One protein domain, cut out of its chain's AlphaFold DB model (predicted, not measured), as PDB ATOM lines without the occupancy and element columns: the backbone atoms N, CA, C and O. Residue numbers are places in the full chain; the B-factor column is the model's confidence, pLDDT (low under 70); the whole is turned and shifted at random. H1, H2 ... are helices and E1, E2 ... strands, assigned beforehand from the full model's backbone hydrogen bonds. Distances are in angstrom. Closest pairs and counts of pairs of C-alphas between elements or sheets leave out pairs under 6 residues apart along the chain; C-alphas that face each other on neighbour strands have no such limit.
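What this domain is: This is residues 63 to 217 of the 217 residues of an uncharacterized protein of viral metagenome (UniProt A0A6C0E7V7). Two five-stranded sheets lie partly face to face as a sandwich, and the helix H2 covers the face of the sheet E2, E5, E4, E6, E9 that is turned away from the other sheet. A small hairpin, E7 and E8, lies away from this sandwich at one end of the longest axis, and the first printed stretch, residues 63 to 78, leads in to the short helix H1. The printed part has 155 residues with two named helices and twelve named strands, in the order H1 E1 E2 E3 E4 E5 H2 E6 E7 E8 E9 E10 E11 E12; the second sheet of the sandwich runs E1, E3, E10, E11, E12, and both sheets are mixed. The class is mixed, helices and strands, with under half of the residues in named elements. The whole is compact, with a radius of gyration of the C-alphas of 15.9 A and spans of 51 by 44 by 26 A.

Where its parts are: In the sheet E2, E5, E4, E6, E9, E2 is residues 92 to 97, 16.9 A long, E5 residues 122 to 128, 19.7 A, E4 residues 113 to 119, 19.4 A, E6 residues 144 to 150, 17.1 A, and E9 residues 179 to 183, 13.2 A. E4 begins at C-alpha 113 at (199.495, 349.843, 196.518). H2, residues 131 to 139, is 12.4 A long. In the other sheet, E1 is residues 85 to 88, E3 residues 103 to 106, E10 residues 197 to 201, 12.5 A, E11 residues 204 to 208, 13.2 A, and E12 residues 214 to 216, ending at C-alpha 216 at (180.620, 357.486, 198.018). H1 is residues 79 to 84, beginning at C-alpha 79 at (182.006, 330.543, 189.193). E7 is residues 155 to 157 and E8 residues 163 to 165.

How they stand to each other: The sheet E2, E5, E4, E6, E9 is twisted, with E2 and E9 as edge strands. E4 and E5 form a hairpin, with N 117 and O 124 at 2.8 A. E2 and E5 are antiparallel, with N 94 and O 125 at 2.8 A, and so are E4 and E6, with N 116 and O 148 at 2.9 A. E6 and E9 are parallel, with N 149 and O 181 at 2.9 A. H2 is on this sheet at a height over the sheet of 8.5 A, over E4 and only just over E5, on which 3 of its C-alphas fall; it runs along the strands, at 0 degrees to E4 on the local plane. The closest C-alphas of E4 and H2 are those of Thr 113 and Gln 131, 6.1 A apart. E5, H2 and E6 form a split strand-helix-strand unit, two strands running the same way with E4 between them, and its crossover is right-handed. The two sheets form a sandwich, two sheets face to face, 9.9 A centre to centre where they face each other, their strands at 24 degrees. The closest C-alphas of E1 and E5 are those of Val 88 and His 127, 6.6 A apart. E1 and E3 are parallel, with N 88 and O 105 at 2.8 A; E3 and E10 are antiparallel, with N 104 and O 198 at 2.9 A. E10, E11 and E12 form a meander, each strand the antiparallel neighbour of the one before, with N 206 and O 199 at 2.8 A and N 215 and O 207 at 2.8 A. H1 is only just on this sheet, with 5 pairs of C-alphas within 10 A, and only grazes it. The hairpin E7 and E8, with N 156 and O 164 at 2.9 A, is apart from E4 and H2, for instance. In H1 and H2 every O i to N i+4 pair is within hydrogen-bond range.

The domain as a whole: The two C-alphas farthest apart are those of His 99 and Tyr 160, at 53.2 A. The printed part has no cut and ends at residue 217, the chain's last. The links E8 to E9 and E9 to E10 are long, 13 residues each. The mean pLDDT of the printed part is 76.6, and 50 residues are under 70, among them 161 to 170 and 182 to 194.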
ATOM      1  N   LYS A  63     186.731 330.055 204.148       45.56
ATOM      2  CA  LYS A  63     186.074 328.736 204.133       45.56
ATOM      3  C   LYS A  63     187.096 327.726 203.635       45.56
ATOM      4  O   LYS A  63     187.527 327.813 202.492       45.56
ATOM      5  N   ASN A  64     187.521 326.802 204.498       52.12
ATOM      6  CA  ASN A  64     188.558 325.809 204.184       52.12
ATOM      7  C   ASN A  64     189.878 326.432 203.675       52.12
ATOM      8  O   ASN A  64     190.518 325.889 202.782       52.12
ATOM      9  N   GLY A  65     190.266 327.600 204.202       57.41
ATOM     10  CA  GLY A  65     191.476 328.320 203.774       57.41
ATOM     11  C   GLY A  65     191.307 329.214 202.538       57.41
ATOM     12  O   GLY A  65     192.230 329.950 202.206       57.41
ATOM     13  N   ILE A  66     190.135 329.213 201.896       62.41
ATOM     14  CA  ILE A  66     189.853 330.008 200.693       62.41
ATOM     15  C   ILE A  66     189.228 331.351 201.083       62.41
ATOM     16  O   ILE A  66     188.281 331.380 201.873       62.41
ATOM     17  N   LEU A  67     189.734 332.452 200.516       71.81
ATOM     18  CA  LEU A  67     189.201 333.797 200.747       71.81
ATOM     19  C   LEU A  67     187.754 333.919 200.241       71.81
ATOM     20  O   LEU A  67     187.437 333.498 199.123       71.81
ATOM     21  N   ILE A  68     186.900 334.530 201.060       75.56
ATOM     22  CA  ILE A  68     185.516 334.863 200.719       75.56
ATOM     23  C   ILE A  68     185.441 336.327 200.288       75.56
ATOM     24  O   ILE A  68     186.012 337.204 200.927       75.56
ATOM     25  N   CYS A  69     184.705 336.591 199.215       79.38
ATOM     26  CA  CYS A  69     184.350 337.935 198.791       79.38
ATOM     27  C   CYS A  69     183.223 338.484 199.669       79.38
ATOM     28  O   CYS A  69     182.153 337.883 199.760       79.38
ATOM     29  N   HIS A  70     183.421 339.652 200.277       79.50
ATOM     30  CA  HIS A  70     182.422 340.259 201.167       79.50
ATOM     31  C   HIS A  70     181.258 340.926 200.421       79.50
ATOM     32  O   HIS A  70     180.273 341.313 201.040       79.50
ATOM     33  N   LEU A  71     181.353 341.026 199.094       83.94
ATOM     34  CA  LEU A  71     180.294 341.566 198.246       83.94
ATOM     35  C   LEU A  71     179.274 340.491 197.859       83.94
ATOM     36  O   LEU A  71     178.070 340.716 197.953       83.94
ATOM     37  N   CYS A  72     179.741 339.305 197.453       84.44
ATOM     38  CA  CYS A  72     178.863 338.215 197.013       84.44
ATOM     39  C   CYS A  72     178.751 337.043 197.994       84.44
ATOM     40  O   CYS A  72     177.957 336.135 197.744       84.44
ATOM     41  N   TYR A  73     179.529 337.056 199.081       83.62
ATOM     42  CA  TYR A  73     179.612 336.006 200.104       83.62
ATOM     43  C   TYR A  73     180.023 334.618 199.582       83.62
ATOM     44  O   TYR A  73     179.821 333.614 200.265       83.62
ATOM     45  N   ASP A  74     180.636 334.548 198.396       81.19
ATOM     46  CA  ASP A  74     181.195 333.321 197.821       81.19
ATOM     47  C   ASP A  74     182.734 333.351 197.848       81.19
ATOM     48  O   ASP A  74     183.366 334.383 198.075       81.19
ATOM     49  N   THR A  75     183.358 332.202 197.620       80.81
ATOM     50  CA  THR A  75     184.807 332.091 197.445       80.81
ATOM     51  C   THR A  75     185.252 332.797 196.167       80.81
ATOM     52  O   THR A  75     184.602 332.676 195.125       80.81
ATOM     53  N   ILE A  76     186.398 333.482 196.212       78.00
ATOM     54  CA  ILE A  76     186.901 334.274 195.071       78.00
ATOM     55  C   ILE A  76     187.180 333.440 193.807       78.00
ATOM     56  O   ILE A  76     187.197 333.971 192.701       78.00
ATOM     57  N   LEU A  77     187.399 332.130 193.964       77.88
ATOM     58  CA  LEU A  77     187.663 331.205 192.858       77.88
ATOM     59  C   LEU A  77     186.378 330.621 192.247       77.88
ATOM     60  O   LEU A  77     186.436 330.020 191.173       77.88
ATOM     61  N   SER A  78     185.225 330.791 192.906       78.25
ATOM     62  CA  SER A  78     183.953 330.222 192.456       78.25
ATOM     63  C   SER A  78     183.460 330.837 191.144       78.25
ATOM     64  O   SER A  78     183.663 332.016 190.845       78.25
ATOM     65  N   ASN A  79     182.709 330.045 190.377       82.00
ATOM     66  CA  ASN A  79     182.006 330.543 189.193       82.00
ATOM     67  C   ASN A  79     180.916 331.562 189.554       82.00
ATOM     68  O   ASN A  79     180.644 332.469 188.770       82.00
ATOM     69  N   THR A  80     180.307 331.445 190.736       85.00
ATOM     70  CA  THR A  80     179.345 332.430 191.241       85.00
ATOM     71  C   THR A  80     180.005 333.792 191.416       85.00
ATOM     72  O   THR A  80     179.466 334.792 190.940       85.00
ATOM     73  N   HIS A  81     181.185 333.834 192.045       84.00
ATOM     74  CA  HIS A  81     181.953 335.064 192.217       84.00
ATOM     75  C   HIS A  81     182.334 335.649 190.864       84.00
ATOM     76  O   HIS A  81     182.003 336.794 190.603       84.00
ATOM     77  N   LYS A  82     182.897 334.851 189.949       83.38
ATOM     78  CA  LYS A  82     183.249 335.314 188.592       83.38
ATOM     79  C   LYS A  82     182.063 335.916 187.830       83.38
ATOM     80  O   LYS A  82     182.247 336.827 187.027       83.38
ATOM     81  N   LYS A  83     180.833 335.449 188.081       88.69
ATOM     82  CA  LYS A  83     179.610 336.019 187.492       88.69
ATOM     83  C   LYS A  83     179.185 337.334 188.149       88.69
ATOM     84  O   LYS A  83     178.769 338.234 187.428       88.69
ATOM     85  N   LYS A  84     179.315 337.467 189.472       88.00
ATOM     86  CA  LYS A  84     178.790 338.609 190.251       88.00
ATOM     87  C   LYS A  84     179.802 339.725 190.512       88.00
ATOM     88  O   LYS A  84     179.422 340.888 190.557       88.00
ATOM     89  N   CYS A  85     181.074 339.379 190.644       91.06
ATOM     90  CA  CYS A  85     182.142 340.273 191.057       91.06
ATOM     91  C   CYS A  85     183.371 340.155 190.149       91.06
ATOM     92  O   CYS A  85     183.531 339.191 189.396       91.06
ATOM     93  N   ILE A  86     184.241 341.150 190.241       91.50
ATOM     94  CA  ILE A  86     185.564 341.183 189.633       91.50
ATOM     95  C   ILE A  86     186.605 341.159 190.750       91.50
ATOM     96  O   ILE A  86     186.460 341.849 191.759       91.50
ATOM     97  N   THR A  87     187.662 340.374 190.558       88.38
ATOM     98  CA  THR A  87     188.845 340.393 191.422       88.38
ATOM     99  C   THR A  87     189.995 341.045 190.668       88.38
ATOM    100  O   THR A  87     190.407 340.550 189.622       88.38
ATOM    101  N   VAL A  88     190.526 342.139 191.205       88.06
ATOM    102  CA  VAL A  88     191.740 342.789 190.710       88.06
ATOM    103  C   VAL A  88     192.932 342.066 191.325       88.06
ATOM    104  O   VAL A  88     193.192 342.159 192.531       88.06
ATOM    105  N   HIS A  89     193.629 341.297 190.495       81.50
ATOM    106  CA  HIS A  89     194.832 340.582 190.899       81.50
ATOM    107  C   HIS A  89     196.018 341.542 191.049       81.50
ATOM    108  O   HIS A  89     196.026 342.641 190.499       81.50
ATOM    109  N   MET A  90     197.026 341.116 191.806       80.75
ATOM    110  CA  MET A  90     198.301 341.826 191.879       80.75
ATOM    111  C   MET A  90     198.899 341.963 190.474       80.75
ATOM    112  O   MET A  90     198.866 341.014 189.690       80.75
ATOM    113  N   GLY A  91     199.405 343.147 190.144       78.56
ATOM    114  CA  GLY A  91     199.948 343.435 188.819       78.56
ATOM    115  C   GLY A  91     198.902 343.863 187.786       78.56
ATOM    116  O   GLY A  91     199.252 344.124 186.639       78.56
ATOM    117  N   SER A  92     197.618 343.911 188.155       83.06
ATOM    118  CA  SER A  92     196.522 344.129 187.207       83.06
ATOM    119  C   SER A  92     195.883 345.507 187.342       83.06
ATOM    120  O   SER A  92     195.767 346.069 188.434       83.06
ATOM    121  N   ILE A  93     195.382 345.995 186.208       89.56
ATOM    122  CA  ILE A  93     194.518 347.166 186.104       89.56
ATOM    123  C   ILE A  93     193.236 346.783 185.367       89.56
ATOM    124  O   ILE A  93     193.267 346.096 184.348       89.56
ATOM    125  N   ILE A  94     192.096 347.211 185.895       92.75
ATOM    126  CA  ILE A  94     190.771 346.950 185.340       92.75
ATOM    127  C   ILE A  94     190.075 348.286 185.125       92.75
ATOM    128  O   ILE A  94     190.121 349.165 185.980       92.75
ATOM    129  N   ARG A  95     189.421 348.441 183.974       94.38
ATOM    130  CA  ARG A  95     188.704 349.658 183.586       94.38
ATOM    131  C   ARG A  95     187.253 349.291 183.312       94.38
ATOM    132  O   ARG A  95     187.006 348.402 182.505       94.38
ATOM    133  N   GLN A  96     186.322 349.932 184.007       94.25
ATOM    134  CA  GLN A  96     184.895 349.627 183.928       94.25
ATOM    135  C   GLN A  96     184.100 350.888 183.617       94.25
ATOM    136  O   GLN A  96     184.122 351.810 184.434       94.25
ATOM    137  N   PRO A  97     183.380 350.940 182.486       93.25
ATOM    138  CA  PRO A  97     182.406 351.995 182.240       93.25
ATOM    139  C   PRO A  97     181.354 352.042 183.354       93.25
ATOM    140  O   PRO A  97     180.950 350.998 183.869       93.25
ATOM    141  N   PHE A  98     180.859 353.231 183.708       88.81
ATOM    142  CA  PHE A  98     179.861 353.371 184.782       88.81
ATOM    143  C   PHE A  98     178.584 352.555 184.544       88.81
ATOM    144  O   PHE A  98     178.025 351.980 185.479       88.81
ATOM    145  N   HIS A  99     178.132 352.487 183.291       88.00
ATOM    146  CA  HIS A  99     176.904 351.789 182.908       88.00
ATOM    147  C   HIS A  99     177.036 350.257 182.949       88.00
ATOM    148  O   HIS A  99     176.029 349.564 183.062       88.00
ATOM    149  N   GLU A 100     178.263 349.734 182.936       90.62
ATOM    150  CA  GLU A 100     178.576 348.301 183.020       90.62
ATOM    151  C   GLU A 100     179.248 347.933 184.347       90.62
ATOM    152  O   GLU A 100     179.822 346.850 184.486       90.62
ATOM    153  N   PHE A 101     179.201 348.836 185.332       92.06
ATOM    154  CA  PHE A 101     179.928 348.654 186.575       92.06
ATOM    155  C   PHE A 101     179.539 347.346 187.263       92.06
ATOM    156  O   PHE A 101     178.383 347.114 187.636       92.06
ATOM    157  N   LYS A 102     180.551 346.518 187.508       92.75
ATOM    158  CA  LYS A 102     180.441 345.286 188.267       92.75
ATOM    159  C   LYS A 102     181.173 345.445 189.589       92.75
ATOM    160  O   LYS A 102     182.252 346.025 189.688       92.75
ATOM    161  N   GLN A 103     180.575 344.886 190.634       93.12
ATOM    162  CA  GLN A 103     181.153 344.881 191.972       93.12
ATOM    163  C   GLN A 103     182.588 344.346 191.930       93.12
ATOM    164  O   GLN A 103     182.844 343.310 191.317       93.12
ATOM    165  N   THR A 104     183.524 345.048 192.551       92.62
ATOM    166  CA  THR A 104     184.957 344.798 192.370       92.62
ATOM    167  C   THR A 104     185.663 344.728 193.709       92.62
ATOM    168  O   THR A 104     185.337 345.475 194.625       92.62
ATOM    169  N   MET A 105     186.632 343.826 193.828       88.50
ATOM    170  CA  MET A 105     187.521 343.748 194.980       88.50
ATOM    171  C   MET A 105     188.978 343.659 194.541       88.50
ATOM    172  O   MET A 105     189.267 343.053 193.510       88.50
ATOM    173  N   THR A 106     189.905 344.185 195.332       81.25
ATOM    174  CA  THR A 106     191.320 343.812 195.208       81.25
ATOM    175  C   THR A 106     191.590 342.516 195.966       81.25
ATOM    176  O   THR A 106     190.885 342.166 196.907       81.25
ATOM    177  N   TYR A 107     192.593 341.753 195.551       68.56
ATOM    178  CA  TYR A 107     193.029 340.577 196.298       68.56
ATOM    179  C   TYR A 107     194.423 340.801 196.869       68.56
ATOM    180  O   TYR A 107     195.353 341.015 196.101       68.56
ATOM    181  N   GLY A 108     194.557 340.684 198.195       60.06
ATOM    182  CA  GLY A 108     195.850 340.562 198.870       60.06
ATOM    183  C   GLY A 108     196.735 341.804 198.783       60.06
ATOM    184  O   GLY A 108     197.798 341.738 198.183       60.06
ATOM    185  N   LEU A 109     196.344 342.910 199.430       58.12
ATOM    186  CA  LEU A 109     197.135 344.153 199.436       58.12
ATOM    187  C   LEU A 109     198.300 344.169 200.439       58.12
ATOM    188  O   LEU A 109     198.807 345.238 200.763       58.12
ATOM    189  N   GLY A 110     198.707 343.024 200.991       61.44
ATOM    190  CA  GLY A 110     199.798 342.980 201.968       61.44
ATOM    191  C   GLY A 110     201.102 343.477 201.342       61.44
ATOM    192  O   GLY A 110     201.718 342.742 200.580       61.44
ATOM    193  N   GLY A 111     201.494 344.720 201.637       65.31
ATOM    194  CA  GLY A 111     202.680 345.359 201.057       65.31
ATOM    195  C   GLY A 111     202.499 345.926 199.641       65.31
ATOM    196  O   GLY A 111     203.489 346.287 199.020       65.31
ATOM    197  N   CYS A 112     201.269 346.028 199.122       76.62
ATOM    198  CA  CYS A 112     201.005 346.569 197.785       76.62
ATOM    199  C   CYS A 112     200.223 347.884 197.821       76.62
ATOM    200  O   CYS A 112     199.481 348.158 198.762       76.62
ATOM    201  N   THR A 113     200.330 348.660 196.741       81.25
ATOM    202  CA  THR A 113     199.495 349.843 196.518       81.25
ATOM    203  C   THR A 113     198.270 349.471 195.696       81.25
ATOM    204  O   THR A 113     198.366 348.770 194.683       81.25
ATOM    205  N   ALA A 114     197.107 349.967 196.101       85.44
ATOM    206  CA  ALA A 114     195.891 349.869 195.312       85.44
ATOM    207  C   ALA A 114     195.254 351.229 195.078       85.44
ATOM    208  O   ALA A 114     195.325 352.118 195.921       85.44
ATOM    209  N   ILE A 115     194.612 351.363 193.922       89.44
ATOM    210  CA  ILE A 115     193.994 352.608 193.487       89.44
ATOM    211  C   ILE A 115     192.579 352.395 192.982       89.44
ATOM    212  O   ILE A 115     192.257 351.360 192.387       89.44
ATOM    213  N   ILE A 116     191.767 353.427 193.176       91.94
ATOM    214  CA  ILE A 116     190.492 353.621 192.498       91.94
ATOM    215  C   ILE A 116     190.544 355.012 191.869       91.94
ATOM    216  O   ILE A 116     190.702 356.003 192.575       91.94
ATOM    217  N   ILE A 117     190.429 355.098 190.548       90.75
ATOM    218  CA  ILE A 117     190.332 356.379 189.838       90.75
ATOM    219  C   ILE A 117     188.929 356.476 189.260       90.75
ATOM    220  O   ILE A 117     188.533 355.647 188.437       90.75
ATOM    221  N   LYS A 118     188.190 357.500 189.674       91.25
ATOM    222  CA  LYS A 118     186.920 357.880 189.067       91.25
ATOM    223  C   LYS A 118     187.199 358.891 187.964       91.25
ATOM    224  O   LYS A 118     187.871 359.889 188.211       91.25
ATOM    225  N   THR A 119     186.677 358.644 186.774       89.94
ATOM    226  CA  THR A 119     186.705 359.586 185.642       89.94
ATOM    227  C   THR A 119     185.274 360.001 185.289       89.94
ATOM    228  O   THR A 119     184.353 359.703 186.047       89.94
ATOM    229  N   ASP A 120     185.077 360.696 184.176       89.38
ATOM    230  CA  ASP A 120     183.771 361.084 183.637       89.38
ATOM    231  C   ASP A 120     182.937 359.906 183.106       89.38
ATOM    232  O   ASP A 120     181.716 359.909 183.259       89.38
ATOM    233  N   ASP A 121     183.571 358.873 182.548       90.38
ATOM    234  CA  ASP A 121     182.886 357.748 181.890       90.38
ATOM    235  C   ASP A 121     183.131 356.371 182.536       90.38
ATOM    236  O   ASP A 121     182.343 355.434 182.339       90.38
ATOM    237  N   LYS A 122     184.202 356.227 183.322       93.00
ATOM    238  CA  LYS A 122     184.621 354.942 183.901       93.00
ATOM    239  C   LYS A 122     185.216 355.046 185.300       93.00
ATOM    240  O   LYS A 122     185.647 356.104 185.764       93.00
ATOM    241  N   ILE A 123     185.331 353.879 185.926       93.25
ATOM    242  CA  ILE A 123     186.161 353.643 187.103       93.25
ATOM    243  C   ILE A 123     187.313 352.721 186.738       93.25
ATOM    244  O   ILE A 123     187.151 351.710 186.050       93.25
ATOM    245  N   ILE A 124     188.491 353.073 187.227       93.00
ATOM    246  CA  ILE A 124     189.719 352.317 187.057       93.00
ATOM    247  C   ILE A 124     190.120 351.759 188.415       93.00
ATOM    248  O   ILE A 124     190.259 352.512 189.374       93.00
ATOM    249  N   PHE A 125     190.363 350.457 188.472       93.06
ATOM    250  CA  PHE A 125     190.911 349.777 189.637       93.06
ATOM    251  C   PHE A 125     192.298 349.264 189.310       93.06
ATOM    252  O   PHE A 125     192.474 348.572 188.310       93.06
ATOM    253  N   GLY A 126     193.267 349.569 190.158       89.56
ATOM    254  CA  GLY A 126     194.639 349.105 190.001       89.56
ATOM    255  C   GLY A 126     195.151 348.503 191.293       89.56
ATOM    256  O   GLY A 126     194.774 348.931 192.383       89.56
ATOM    257  N   HIS A 127     196.014 347.506 191.165       85.19
ATOM    258  CA  HIS A 127     196.701 346.904 192.295       85.19
ATOM    259  C   HIS A 127     198.101 346.456 191.863       85.19
ATOM    260  O   HIS A 127     198.234 345.601 190.985       85.19
ATOM    261  N   HIS A 128     199.144 347.022 192.474       83.38
ATOM    262  CA  HIS A 128     200.534 346.698 192.151       83.38
ATOM    263  C   HIS A 128     201.466 346.845 193.373       83.38
ATOM    264  O   HIS A 128     201.266 347.768 194.168       83.38
ATOM    265  N   PRO A 129     202.488 345.982 193.539       76.19
ATOM    266  CA  PRO A 129     203.501 346.142 194.588       76.19
ATOM    267  C   PRO A 129     204.393 347.372 194.366       76.19
ATOM    268  O   PRO A 129     204.644 348.133 195.290       76.19
ATOM    269  N   ASP A 130     204.835 347.603 193.128       79.06
ATOM    270  CA  ASP A 130     205.609 348.793 192.750       79.06
ATOM    271  C   ASP A 130     204.720 350.043 192.632       79.06
ATOM    272  O   ASP A 130     203.869 350.131 191.738       79.06
ATOM    273  N   GLN A 131     204.960 351.024 193.508       80.00
ATOM    274  CA  GLN A 131     204.257 352.305 193.518       80.00
ATOM    275  C   GLN A 131     204.444 353.082 192.204       80.00
ATOM    276  O   GLN A 131     203.507 353.738 191.756       80.00
ATOM    277  N   LYS A 132     205.605 352.989 191.537       80.94
ATOM    278  CA  LYS A 132     205.886 353.738 190.296       80.94
ATOM    279  C   LYS A 132     204.990 353.304 189.144       80.94
ATOM    280  O   LYS A 132     204.572 354.130 188.338       80.94
ATOM    281  N   ILE A 133     204.655 352.016 189.083       83.31
ATOM    282  CA  ILE A 133     203.713 351.494 188.086       83.31
ATOM    283  C   ILE A 133     202.310 352.041 188.352       83.31
ATOM    284  O   ILE A 133     201.637 352.488 187.424       83.31
ATOM    285  N   VAL A 134     201.893 352.070 189.621       85.69
ATOM    286  CA  VAL A 134     200.622 352.688 190.015       85.69
ATOM    287  C   VAL A 134     200.597 354.165 189.641       85.69
ATOM    288  O   VAL A 134     199.618 354.629 189.068       85.69
ATOM    289  N   TYR A 135     201.678 354.890 189.920       84.19
ATOM    290  CA  TYR A 135     201.821 356.291 189.552       84.19
ATOM    291  C   TYR A 135     201.654 356.509 188.043       84.19
ATOM    292  O   TYR A 135     200.809 357.305 187.637       84.19
ATOM    293  N   GLY A 136     202.336 355.716 187.211       85.06
ATOM    294  CA  GLY A 136     202.176 355.783 185.756       85.06
ATOM    295  C   GLY A 136     200.739 355.511 185.286       85.06
ATOM    296  O   GLY A 136     200.267 356.122 184.326       85.06
ATOM    297  N   TRP A 137     199.985 354.648 185.978       88.19
ATOM    298  CA  TRP A 137     198.559 354.463 185.683       88.19
ATOM    299  C   TRP A 137     197.730 355.710 185.967       88.19
ATOM    300  O   TRP A 137     196.811 355.995 185.194       88.19
ATOM    301  N   ILE A 138     198.043 356.434 187.041       85.94
ATOM    302  CA  ILE A 138     197.367 357.686 187.380       85.94
ATOM    303  C   ILE A 138     197.723 358.769 186.351       85.94
ATOM    304  O   ILE A 138     196.811 359.399 185.826       85.94
ATOM    305  N   GLU A 139     199.000 358.933 185.992       83.81
ATOM    306  CA  GLU A 139     199.429 359.904 184.967       83.81
ATOM    307  C   GLU A 139     198.785 359.643 183.599       83.81
ATOM    308  O   GLU A 139     198.426 360.575 182.884       83.81
ATOM    309  N   SER A 140     198.597 358.371 183.239       84.69
ATOM    310  CA  SER A 140     197.951 357.991 181.976       84.69
ATOM    311  C   SER A 140     196.429 358.195 181.960       84.69
ATOM    312  O   SER A 140     195.803 358.069 180.904       84.69
ATOM    313  N   ALA A 141     195.803 358.444 183.115       84.00
ATOM    314  CA  ALA A 141     194.360 358.589 183.211       84.00
ATOM    315  C   ALA A 141     193.925 360.016 182.844       84.00
ATOM    316  O   ALA A 141     194.372 361.006 183.416       84.00
ATOM    317  N   ILE A 142     192.992 360.112 181.902       82.25
ATOM    318  CA  ILE A 142     192.389 361.377 181.469       82.25
ATOM    319  C   ILE A 142     191.074 361.637 182.212       82.25
ATOM    320  O   ILE A 142     190.470 360.707 182.744       82.25
ATOM    321  N   ASN A 143     190.632 362.899 182.253       85.25
ATOM    322  CA  ASN A 143     189.335 363.311 182.814       85.25
ATOM    323  C   ASN A 143     189.057 362.793 184.233       85.25
ATOM    324  O   ASN A 143     187.925 362.500 184.607       85.25
ATOM    325  N   ILE A 144     190.110 362.690 185.044       86.81
ATOM    326  CA  ILE A 144     190.008 362.273 186.444       86.81
ATOM    327  C   ILE A 144     189.006 363.177 187.183       86.81
ATOM    328  O   ILE A 144     188.972 364.382 186.961       86.81
ATOM    329  N   ILE A 145     188.196 362.616 188.063       87.38
ATOM    330  CA  ILE A 145     187.333 363.357 188.984       87.38
ATOM    331  C   ILE A 145     187.920 363.201 190.383       87.38
ATOM    332  O   ILE A 145     188.344 364.185 190.981       87.38
ATOM    333  N   ASN A 146     188.055 361.948 190.827       87.12
ATOM    334  CA  ASN A 146     188.588 361.587 192.137       87.12
ATOM    335  C   ASN A 146     189.637 360.478 192.001       87.12
ATOM    336  O   ASN A 146     189.513 359.592 191.147       87.12
ATOM    337  N   ILE A 147     190.642 360.505 192.877       86.94
ATOM    338  CA  ILE A 147     191.618 359.423 193.032       86.94
ATOM    339  C   ILE A 147     191.608 358.985 194.489       86.94
ATOM    340  O   ILE A 147     191.811 359.790 195.395       86.94
ATOM    341  N   PHE A 148     191.440 357.691 194.695       86.44
ATOM    342  CA  PHE A 148     191.648 357.042 195.973       86.44
ATOM    343  C   PHE A 148     192.893 356.160 195.886       86.44
ATOM    344  O   PHE A 148     193.025 355.360 194.953       86.44
ATOM    345  N   ILE A 149     193.789 356.290 196.865       84.00
ATOM    346  CA  ILE A 149     195.030 355.517 196.953       84.00
ATOM    347  C   ILE A 149     195.117 354.869 198.331       84.00
ATOM    348  O   ILE A 149     195.109 355.539 199.363       84.00
ATOM    349  N   LYS A 150     195.250 353.546 198.336       79.31
ATOM    350  CA  LYS A 150     195.588 352.758 199.516       79.31
ATOM    351  C   LYS A 150     197.032 352.322 199.405       79.31
ATOM    352  O   LYS A 150     197.380 351.552 198.509       79.31
ATOM    353  N   LEU A 151     197.840 352.830 200.318       76.06
ATOM    354  CA  LEU A 151     199.270 352.580 200.355       76.06
ATOM    355  C   LEU A 151     199.574 351.361 201.229       76.06
ATOM    356  O   LEU A 151     198.820 351.076 202.169       76.06
ATOM    357  N   PRO A 152     200.668 350.636 200.952       69.06
ATOM    358  CA  PRO A 152     201.248 349.772 201.964       69.06
ATOM    359  C   PRO A 152     201.750 350.640 203.122       69.06
ATOM    360  O   PRO A 152     202.185 351.769 202.898       69.06
ATOM    361  N   THR A 153     201.733 350.127 204.354       59.38
ATOM    362  CA  THR A 153     202.529 350.784 205.398       59.38
ATOM    363  C   THR A 153     203.980 350.430 205.162       59.38
ATOM    364  O   THR A 153     204.390 349.279 205.320       59.38
ATOM    365  N   GLU A 154     204.752 351.419 204.739       55.97
ATOM    366  CA  GLU A 154     206.199 351.325 204.746       55.97
ATOM    367  C   GLU A 154     206.680 351.715 206.138       55.97
ATOM    368  O   GLU A 154     206.380 352.802 206.618       55.97
ATOM    369  N   TYR A 155     207.410 350.821 206.798       56.28
ATOM    370  CA  TYR A 155     208.047 351.113 208.075       56.28
ATOM    371  C   TYR A 155     209.525 351.401 207.844       56.28
ATOM    372  O   TYR A 155     210.224 350.605 207.216       56.28
ATOM    373  N   ILE A 156     210.026 352.497 208.406       54.97
ATOM    374  CA  ILE A 156     211.462 352.752 208.532       54.97
ATOM    375  C   ILE A 156     211.878 352.573 209.984       54.97
ATOM    376  O   ILE A 156     211.151 352.915 210.915       54.97
ATOM    377  N   GLN A 157     213.065 352.020 210.201       52.56
ATOM    378  CA  GLN A 157     213.623 351.929 211.539       52.56
ATOM    379  C   GLN A 157     214.311 353.257 211.872       52.56
ATOM    380  O   GLN A 157     215.219 353.690 211.166       52.56
ATOM    381  N   ASN A 158     213.862 353.932 212.930       67.94
ATOM    382  CA  ASN A 158     214.483 355.172 213.379       67.94
ATOM    383  C   ASN A 158     215.864 354.914 214.015       67.94
ATOM    384  O   ASN A 158     216.244 353.773 214.285       67.94
ATOM    385  N   GLN A 159     216.594 355.987 214.330       70.31
ATOM    386  CA  GLN A 159     217.929 355.915 214.949       70.31
ATOM    387  C   GLN A 159     217.982 355.167 216.298       70.31
ATOM    388  O   GLN A 159     219.058 354.799 216.755       70.31
ATOM    389  N   TYR A 160     216.831 354.929 216.936       72.94
ATOM    390  CA  TYR A 160     216.695 354.195 218.197       72.94
ATOM    391  C   TYR A 160     216.257 352.738 217.996       72.94
ATOM    392  O   TYR A 160     215.911 352.058 218.960       72.94
ATOM    393  N   GLY A 161     216.215 352.251 216.754       59.66
ATOM    394  CA  GLY A 161     215.787 350.891 216.449       59.66
ATOM    395  C   GLY A 161     214.267 350.687 216.454       59.66
ATOM    396  O   GLY A 161     213.816 349.548 216.328       59.66
ATOM    397  N   LYS A 162     213.459 351.748 216.590       59.16
ATOM    398  CA  LYS A 162     211.992 351.666 216.580       59.16
ATOM    399  C   LYS A 162     211.469 351.822 215.152       59.16
ATOM    400  O   LYS A 162     211.797 352.798 214.486       59.16
ATOM    401  N   TRP A 163     210.631 350.888 214.713       52.91
ATOM    402  CA  TRP A 163     209.890 351.009 213.459       52.91
ATOM    403  C   TRP A 163     208.856 352.134 213.575       52.91
ATOM    404  O   TRP A 163     208.057 352.153 214.514       52.91
ATOM    405  N   ILE A 164     208.924 353.088 212.657       55.16
ATOM    406  CA  ILE A 164     207.999 354.211 212.508       55.16
ATOM    407  C   ILE A 164     207.474 354.218 211.074       55.16
ATOM    408  O   ILE A 164     208.143 353.697 210.179       55.16
ATOM    409  N   ASP A 165     206.299 354.795 210.858       59.78
ATOM    410  CA  ASP A 165     205.743 354.927 209.515       59.78
ATOM    411  C   ASP A 165     206.652 355.814 208.652       59.78
ATOM    412  O   ASP A 165     207.140 356.864 209.081       59.78
ATOM    413  N   ASN A 166     206.910 355.371 207.426       61.56
ATOM    414  CA  ASN A 166     207.555 356.166 206.400       61.56
ATOM    415  C   ASN A 166     206.495 357.073 205.773       61.56
ATOM    416  O   ASN A 166     205.754 356.664 204.882       61.56
ATOM    417  N   GLU A 167     206.398 358.301 206.270       55.12
ATOM    418  CA  GLU A 167     205.350 359.247 205.865       55.12
ATOM    419  C   GLU A 167     205.504 359.774 204.431       55.12
ATOM    420  O   GLU A 167     204.572 360.386 203.923       55.12
ATOM    421  N   LYS A 168     206.655 359.562 203.773       61.12
ATOM    422  CA  LYS A 168     206.893 360.039 202.404       61.12
ATOM    423  C   LYS A 168     206.714 358.933 201.377       61.12
ATOM    424  O   LYS A 168     207.518 358.009 201.286       61.12
ATOM    425  N   THR A 169     205.717 359.113 200.526       68.12
ATOM    426  CA  THR A 169     205.444 358.304 199.343       68.12
ATOM    427  C   THR A 169     205.640 359.119 198.075       68.12
ATOM    428  O   THR A 169     205.538 360.345 198.078       68.12
ATOM    429  N   ILE A 170     205.847 358.436 196.943       69.69
ATOM    430  CA  ILE A 170     205.932 359.102 195.629       69.69
ATOM    431  C   ILE A 170     204.650 359.872 195.275       69.69
ATOM    432  O   ILE A 170     204.638 360.658 194.334       69.69
ATOM    433  N   PHE A 171     203.560 359.626 196.009       72.88
ATOM    434  CA  PHE A 171     202.288 360.286 195.798       72.88
ATOM    435  C   PHE A 171     202.185 361.641 196.498       72.88
ATOM    436  O   PHE A 171     201.244 362.385 196.221       72.88
ATOM    437  N   ASP A 172     203.083 361.969 197.431       67.69
ATOM    438  CA  ASP A 172     203.031 363.211 198.222       67.69
ATOM    439  C   ASP A 172     203.486 364.443 197.449       67.69
ATOM    440  O   ASP A 172     202.967 365.529 197.687       67.69
ATOM    441  N   ASP A 173     204.343 364.252 196.451       63.72
ATOM    442  CA  ASP A 173     204.801 365.322 195.562       63.72
ATOM    443  C   ASP A 173     203.837 365.569 194.384       63.72
ATOM    444  O   ASP A 173     204.077 366.425 193.530       63.72
ATOM    445  N   ILE A 174     202.725 364.833 194.325       63.84
ATOM    446  CA  ILE A 174     201.754 364.953 193.244       63.84
ATOM    447  C   ILE A 174     200.794 366.108 193.522       63.84
ATOM    448  O   ILE A 174     199.911 366.018 194.378       63.84
ATOM    449  N   GLN A 175     200.893 367.155 192.710       54.31
ATOM    450  CA  GLN A 175     199.845 368.161 192.583       54.31
ATOM    451  C   GLN A 175     198.871 367.748 191.480       54.31
ATOM    452  O   GLN A 175     199.085 368.030 190.305       54.31
ATOM    453  N   PHE A 176     197.789 367.068 191.853       59.38
ATOM    454  CA  PHE A 176     196.594 367.067 191.016       59.38
ATOM    455  C   PHE A 176     195.721 368.252 191.430       59.38
ATOM    456  O   PHE A 176     195.476 368.438 192.620       59.38
ATOM    457  N   ASP A 177     195.136 368.965 190.467       54.88
ATOM    458  CA  ASP A 177     194.051 369.941 190.704       54.88
ATOM    459  C   ASP A 177     192.757 369.282 191.253       54.88
ATOM    460  O   ASP A 177     191.664 369.842 191.178       54.88
ATOM    461  N   LYS A 178     192.839 368.035 191.733       59.22
ATOM    462  CA  LYS A 178     191.721 367.120 191.970       59.22
ATOM    463  C   LYS A 178     191.833 366.477 193.341       59.22
ATOM    464  O   LYS A 178     192.914 366.364 193.912       59.22
ATOM    465  N   LYS A 179     190.692 366.024 193.860       62.62
ATOM    466  CA  LYS A 179     190.592 365.436 195.195       62.62
ATOM    467  C   LYS A 179     191.321 364.086 195.228       62.62
ATOM    468  O   LYS A 179     190.862 363.117 194.620       62.62
ATOM    469  N   ILE A 180     192.456 364.038 195.929       65.94
ATOM    470  CA  ILE A 180     193.154 362.794 196.264       65.94
ATOM    471  C   ILE A 180     192.798 362.427 197.701       65.94
ATOM    472  O   ILE A 180     193.041 363.204 198.625       65.94
ATOM    473  N   GLU A 181     192.266 361.228 197.892       70.06
ATOM    474  CA  GLU A 181     192.065 360.637 199.211       70.06
ATOM    475  C   GLU A 181     193.089 359.512 199.405       70.06
ATOM    476  O   GLU A 181     193.104 358.524 198.664       70.06
ATOM    477  N   LYS A 182     193.990 359.691 200.375       65.75
ATOM    478  CA  LYS A 182     195.057 358.736 200.697       65.75
ATOM    479  C   LYS A 182     194.779 358.077 202.034       65.75
ATOM    480  O   LYS A 182     194.475 358.759 203.009       65.75
ATOM    481  N   TYR A 183     194.951 356.762 202.079       65.25
ATOM    482  CA  TYR A 183     194.828 355.993 203.309       65.25
ATOM    483  C   TYR A 183     196.033 355.076 203.484       65.25
ATOM    484  O   TYR A 183     196.267 354.172 202.675       65.25
ATOM    485  N   THR A 184     196.743 355.281 204.587       59.66
ATOM    486  CA  THR A 184     197.815 354.403 205.059       59.66
ATOM    487  C   THR A 184     197.281 353.586 206.242       59.66
ATOM    488  O   THR A 184     196.616 354.150 207.113       59.66
ATOM    489  N   PRO A 185     197.476 352.255 206.273       56.16
ATOM    490  CA  PRO A 185     197.182 351.451 207.457       56.16
ATOM    491  C   PRO A 185     197.935 351.976 208.686       56.16
ATOM    492  O   PRO A 185     199.159 352.063 208.649       56.16
ATOM    493  N   ASP A 186     197.235 352.211 209.795       52.62
ATOM    494  CA  ASP A 186     197.860 352.234 211.121       52.62
ATOM    495  C   ASP A 186     197.783 350.808 211.695       52.62
ATOM    496  O   ASP A 186     196.717 350.354 212.125       52.62
ATOM    497  N   TYR A 187     198.893 350.055 211.655       49.38
ATOM    498  CA  TYR A 187     198.935 348.682 212.189       49.38
ATOM    499  C   TYR A 187     198.797 348.621 213.722       49.38
ATOM    500  O   TYR A 187     198.724 347.524 214.280       49.38
ATOM    501  N   GLY A 188     198.718 349.758 214.423       42.91
ATOM    502  CA  GLY A 188     198.441 349.802 215.858       42.91
ATOM    503  C   GLY A 188     197.021 349.364 216.241       42.91
ATOM    504  O   GLY A 188     196.771 349.084 217.415       42.91
ATOM    505  N   GLN A 189     196.087 349.274 215.283       43.12
ATOM    506  CA  GLN A 189     194.683 348.941 215.544       43.12
ATOM    507  C   GLN A 189     194.243 347.640 214.847       43.12
ATOM    508  O   GLN A 189     194.377 347.470 213.639       43.12
ATOM    509  N   ASN A 190     193.642 346.725 215.619       43.69
ATOM    510  CA  ASN A 190     193.252 345.351 215.244       43.69
ATOM    511  C   ASN A 190     192.143 345.215 214.163       43.69
ATOM    512  O   ASN A 190     191.526 344.154 214.045       43.69
ATOM    513  N   HIS A 191     191.861 346.255 213.371       49.47
ATOM    514  CA  HIS A 191     190.700 346.314 212.471       49.47
ATOM    515  C   HIS A 191     191.026 346.723 211.025       49.47
ATOM    516  O   HIS A 191     190.189 347.304 210.337       49.47
ATOM    517  N   TYR A 192     192.237 346.431 210.546       59.19
ATOM    518  CA  TYR A 192     192.625 346.797 209.184       59.19
ATOM    519  C   TYR A 192     192.127 345.801 208.133       59.19
ATOM    520  O   TYR A 192     192.383 344.595 208.203       59.19
ATOM    521  N   MET A 193     191.477 346.329 207.096       61.53
ATOM    522  CA  MET A 193     191.020 345.555 205.954       61.53
ATOM    523  C   MET A 193     192.047 345.641 204.819       61.53
ATOM    524  O   MET A 193     192.207 346.675 204.175       61.53
ATOM    525  N   SER A 194     192.734 344.538 204.521       65.69
ATOM    526  CA  SER A 194     193.760 344.453 203.462       65.69
ATOM    527  C   SER A 194     193.192 344.361 202.044       65.69
ATOM    528  O   SER A 194     193.890 343.993 201.106       65.69
ATOM    529  N   THR A 195     191.907 344.642 201.873       75.50
ATOM    530  CA  THR A 195     191.196 344.549 200.602       75.50
ATOM    531  C   THR A 195     190.408 345.829 200.395       75.50
ATOM    532  O   THR A 195     189.848 346.362 201.347       75.50
ATOM    533  N   LEU A 196     190.360 346.312 199.158       82.75
ATOM    534  CA  LEU A 196     189.396 347.322 198.744       82.75
ATOM    535  C   LEU A 196     188.212 346.627 198.111       82.75
ATOM    536  O   LEU A 196     188.400 345.800 197.221       82.75
ATOM    537  N   TYR A 197     187.011 346.985 198.540       87.50
ATOM    538  CA  TYR A 197     185.775 346.601 197.883       87.50
ATOM    539  C   TYR A 197     185.121 347.828 197.276       87.50
ATOM    540  O   TYR A 197     185.166 348.919 197.837       87.50
ATOM    541  N   CYS A 198     184.472 347.622 196.140       92.44
ATOM    542  CA  CYS A 198     183.684 348.630 195.472       92.44
ATOM    543  C   CYS A 198     182.377 348.018 194.967       92.44
ATOM    544  O   CYS A 198     182.376 346.948 194.347       92.44
ATOM    545  N   LYS A 199     181.253 348.670 195.257       92.56
ATOM    546  CA  LYS A 199     179.908 348.182 194.932       92.56
ATOM    547  C   LYS A 199     179.028 349.312 194.421       92.56
ATOM    548  O   LYS A 199     179.233 350.461 194.779       92.56
ATOM    549  N   LYS A 200     178.011 348.965 193.634       90.69
ATOM    550  CA  LYS A 200     176.942 349.897 193.276       90.69
ATOM    551  C   LYS A 200     175.821 349.802 194.312       90.69
ATOM    552  O   LYS A 200     175.386 348.694 194.629       90.69
ATOM    553  N   GLU A 201     175.367 350.937 194.824       89.69
ATOM    554  CA  GLU A 201     174.269 351.056 195.788       89.69
ATOM    555  C   GLU A 201     173.506 352.358 195.514       89.69
ATOM    556  O   GLU A 201     174.113 353.420 195.482       89.69
ATOM    557  N   ASN A 202     172.187 352.286 195.289       86.94
ATOM    558  CA  ASN A 202     171.330 353.453 195.012       86.94
ATOM    559  C   ASN A 202     171.892 354.392 193.922       86.94
ATOM    560  O   ASN A 202     172.020 355.595 194.130       86.94
ATOM    561  N   ASP A 203     172.297 353.813 192.787       84.88
ATOM    562  CA  ASP A 203     172.956 354.490 191.655       84.88
ATOM    563  C   ASP A 203     174.295 355.182 191.932       84.88
ATOM    564  O   ASP A 203     174.917 355.721 191.018       84.88
ATOM    565  N   LYS A 204     174.808 355.049 193.151       89.31
ATOM    566  CA  LYS A 204     176.141 355.487 193.544       89.31
ATOM    567  C   LYS A 204     177.111 354.328 193.522       89.31
ATOM    568  O   LYS A 204     176.722 353.162 193.634       89.31
ATOM    569  N   ILE A 205     178.388 354.653 193.382       90.31
ATOM    570  CA  ILE A 205     179.451 353.667 193.484       90.31
ATOM    571  C   ILE A 205     180.181 353.922 194.786       90.31
ATOM    572  O   ILE A 205     180.784 354.965 194.986       90.31
ATOM    573  N   MET A 206     180.074 352.945 195.671       91.19
ATOM    574  CA  MET A 206     180.605 352.990 197.017       91.19
ATOM    575  C   MET A 206     181.927 352.235 197.061       91.19
ATOM    576  O   MET A 206     182.023 351.149 196.483       91.19
ATOM    577  N   TYR A 207     182.915 352.736 197.791       88.25
ATOM    578  CA  TYR A 207     184.194 352.064 198.017       88.25
ATOM    579  C   TYR A 207     184.481 351.918 199.514       88.25
ATOM    580  O   TYR A 207     183.976 352.696 200.313       88.25
ATOM    581  N   THR A 208     185.268 350.918 199.915       81.50
ATOM    582  CA  THR A 208     185.665 350.750 201.322       81.50
ATOM    583  C   THR A 208     186.978 351.448 201.639       81.50
ATOM    584  O   THR A 208     187.948 351.262 200.903       81.50
ATOM    585  N   ASP A 209     187.057 352.133 202.774       73.88
ATOM    586  CA  ASP A 209     188.325 352.614 203.328       73.88
ATOM    587  C   ASP A 209     189.169 351.487 203.968       73.88
ATOM    588  O   ASP A 209     188.904 350.287 203.823       73.88
ATOM    589  N   CYS A 210     190.236 351.867 204.675       66.88
ATOM    590  CA  CYS A 210     191.106 350.946 205.404       66.88
ATOM    591  C   CYS A 210     190.439 350.201 206.567       66.88
ATOM    592  O   CYS A 210     190.954 349.151 206.957       66.88
ATOM    593  N   TYR A 211     189.303 350.682 207.064       68.31
ATOM    594  CA  TYR A 211     188.536 350.083 208.156       68.31
ATOM    595  C   TYR A 211     187.327 349.280 207.650       68.31
ATOM    596  O   TYR A 211     186.593 348.686 208.440       68.31
ATOM    597  N   GLY A 212     187.112 349.232 206.331       70.94
ATOM    598  CA  GLY A 212     185.979 348.543 205.721       70.94
ATOM    599  C   GLY A 212     184.680 349.352 205.713       70.94
ATOM    600  O   GLY A 212     183.622 348.784 205.431       70.94
ATOM    601  N   ILE A 213     184.740 350.656 206.002       79.19
ATOM    602  CA  ILE A 213     183.588 351.564 205.961       79.19
ATOM    603  C   ILE A 213     183.374 352.017 204.517       79.19
ATOM    604  O   ILE A 213     184.333 352.336 203.819       79.19
ATOM    605  N   TYR A 214     182.118 352.023 204.063       83.06
ATOM    606  CA  TYR A 214     181.766 352.419 202.701       83.06
ATOM    607  C   TYR A 214     181.578 353.932 202.566       83.06
ATOM    608  O   TYR A 214     180.793 354.527 203.302       83.06
ATOM    609  N   HIS A 215     182.214 354.504 201.547       84.81
ATOM    610  CA  HIS A 215     182.154 355.914 201.161       84.81
ATOM    611  C   HIS A 215     181.691 356.048 199.713       84.81
ATOM    612  O   HIS A 215     181.921 355.148 198.907       84.81
ATOM    613  N   ASP A 216     181.017 357.150 199.391       89.12
ATOM    614  CA  ASP A 216     180.620 357.486 198.018       89.12
ATOM    615  C   ASP A 216     181.852 357.955 197.231       89.12
ATOM    616  O   ASP A 216     182.631 358.764 197.742       89.12
ATOM    617  N   LEU A 217     182.047 357.418 196.023       81.44
ATOM    618  CA  LEU A 217     183.207 357.704 195.174       81.44
ATOM    619  C   LEU A 217     183.035 358.986 194.354       81.44
ATOM    620  O   LEU A 217     181.997 359.148 193.670       81.44
TER     621      LEU A 217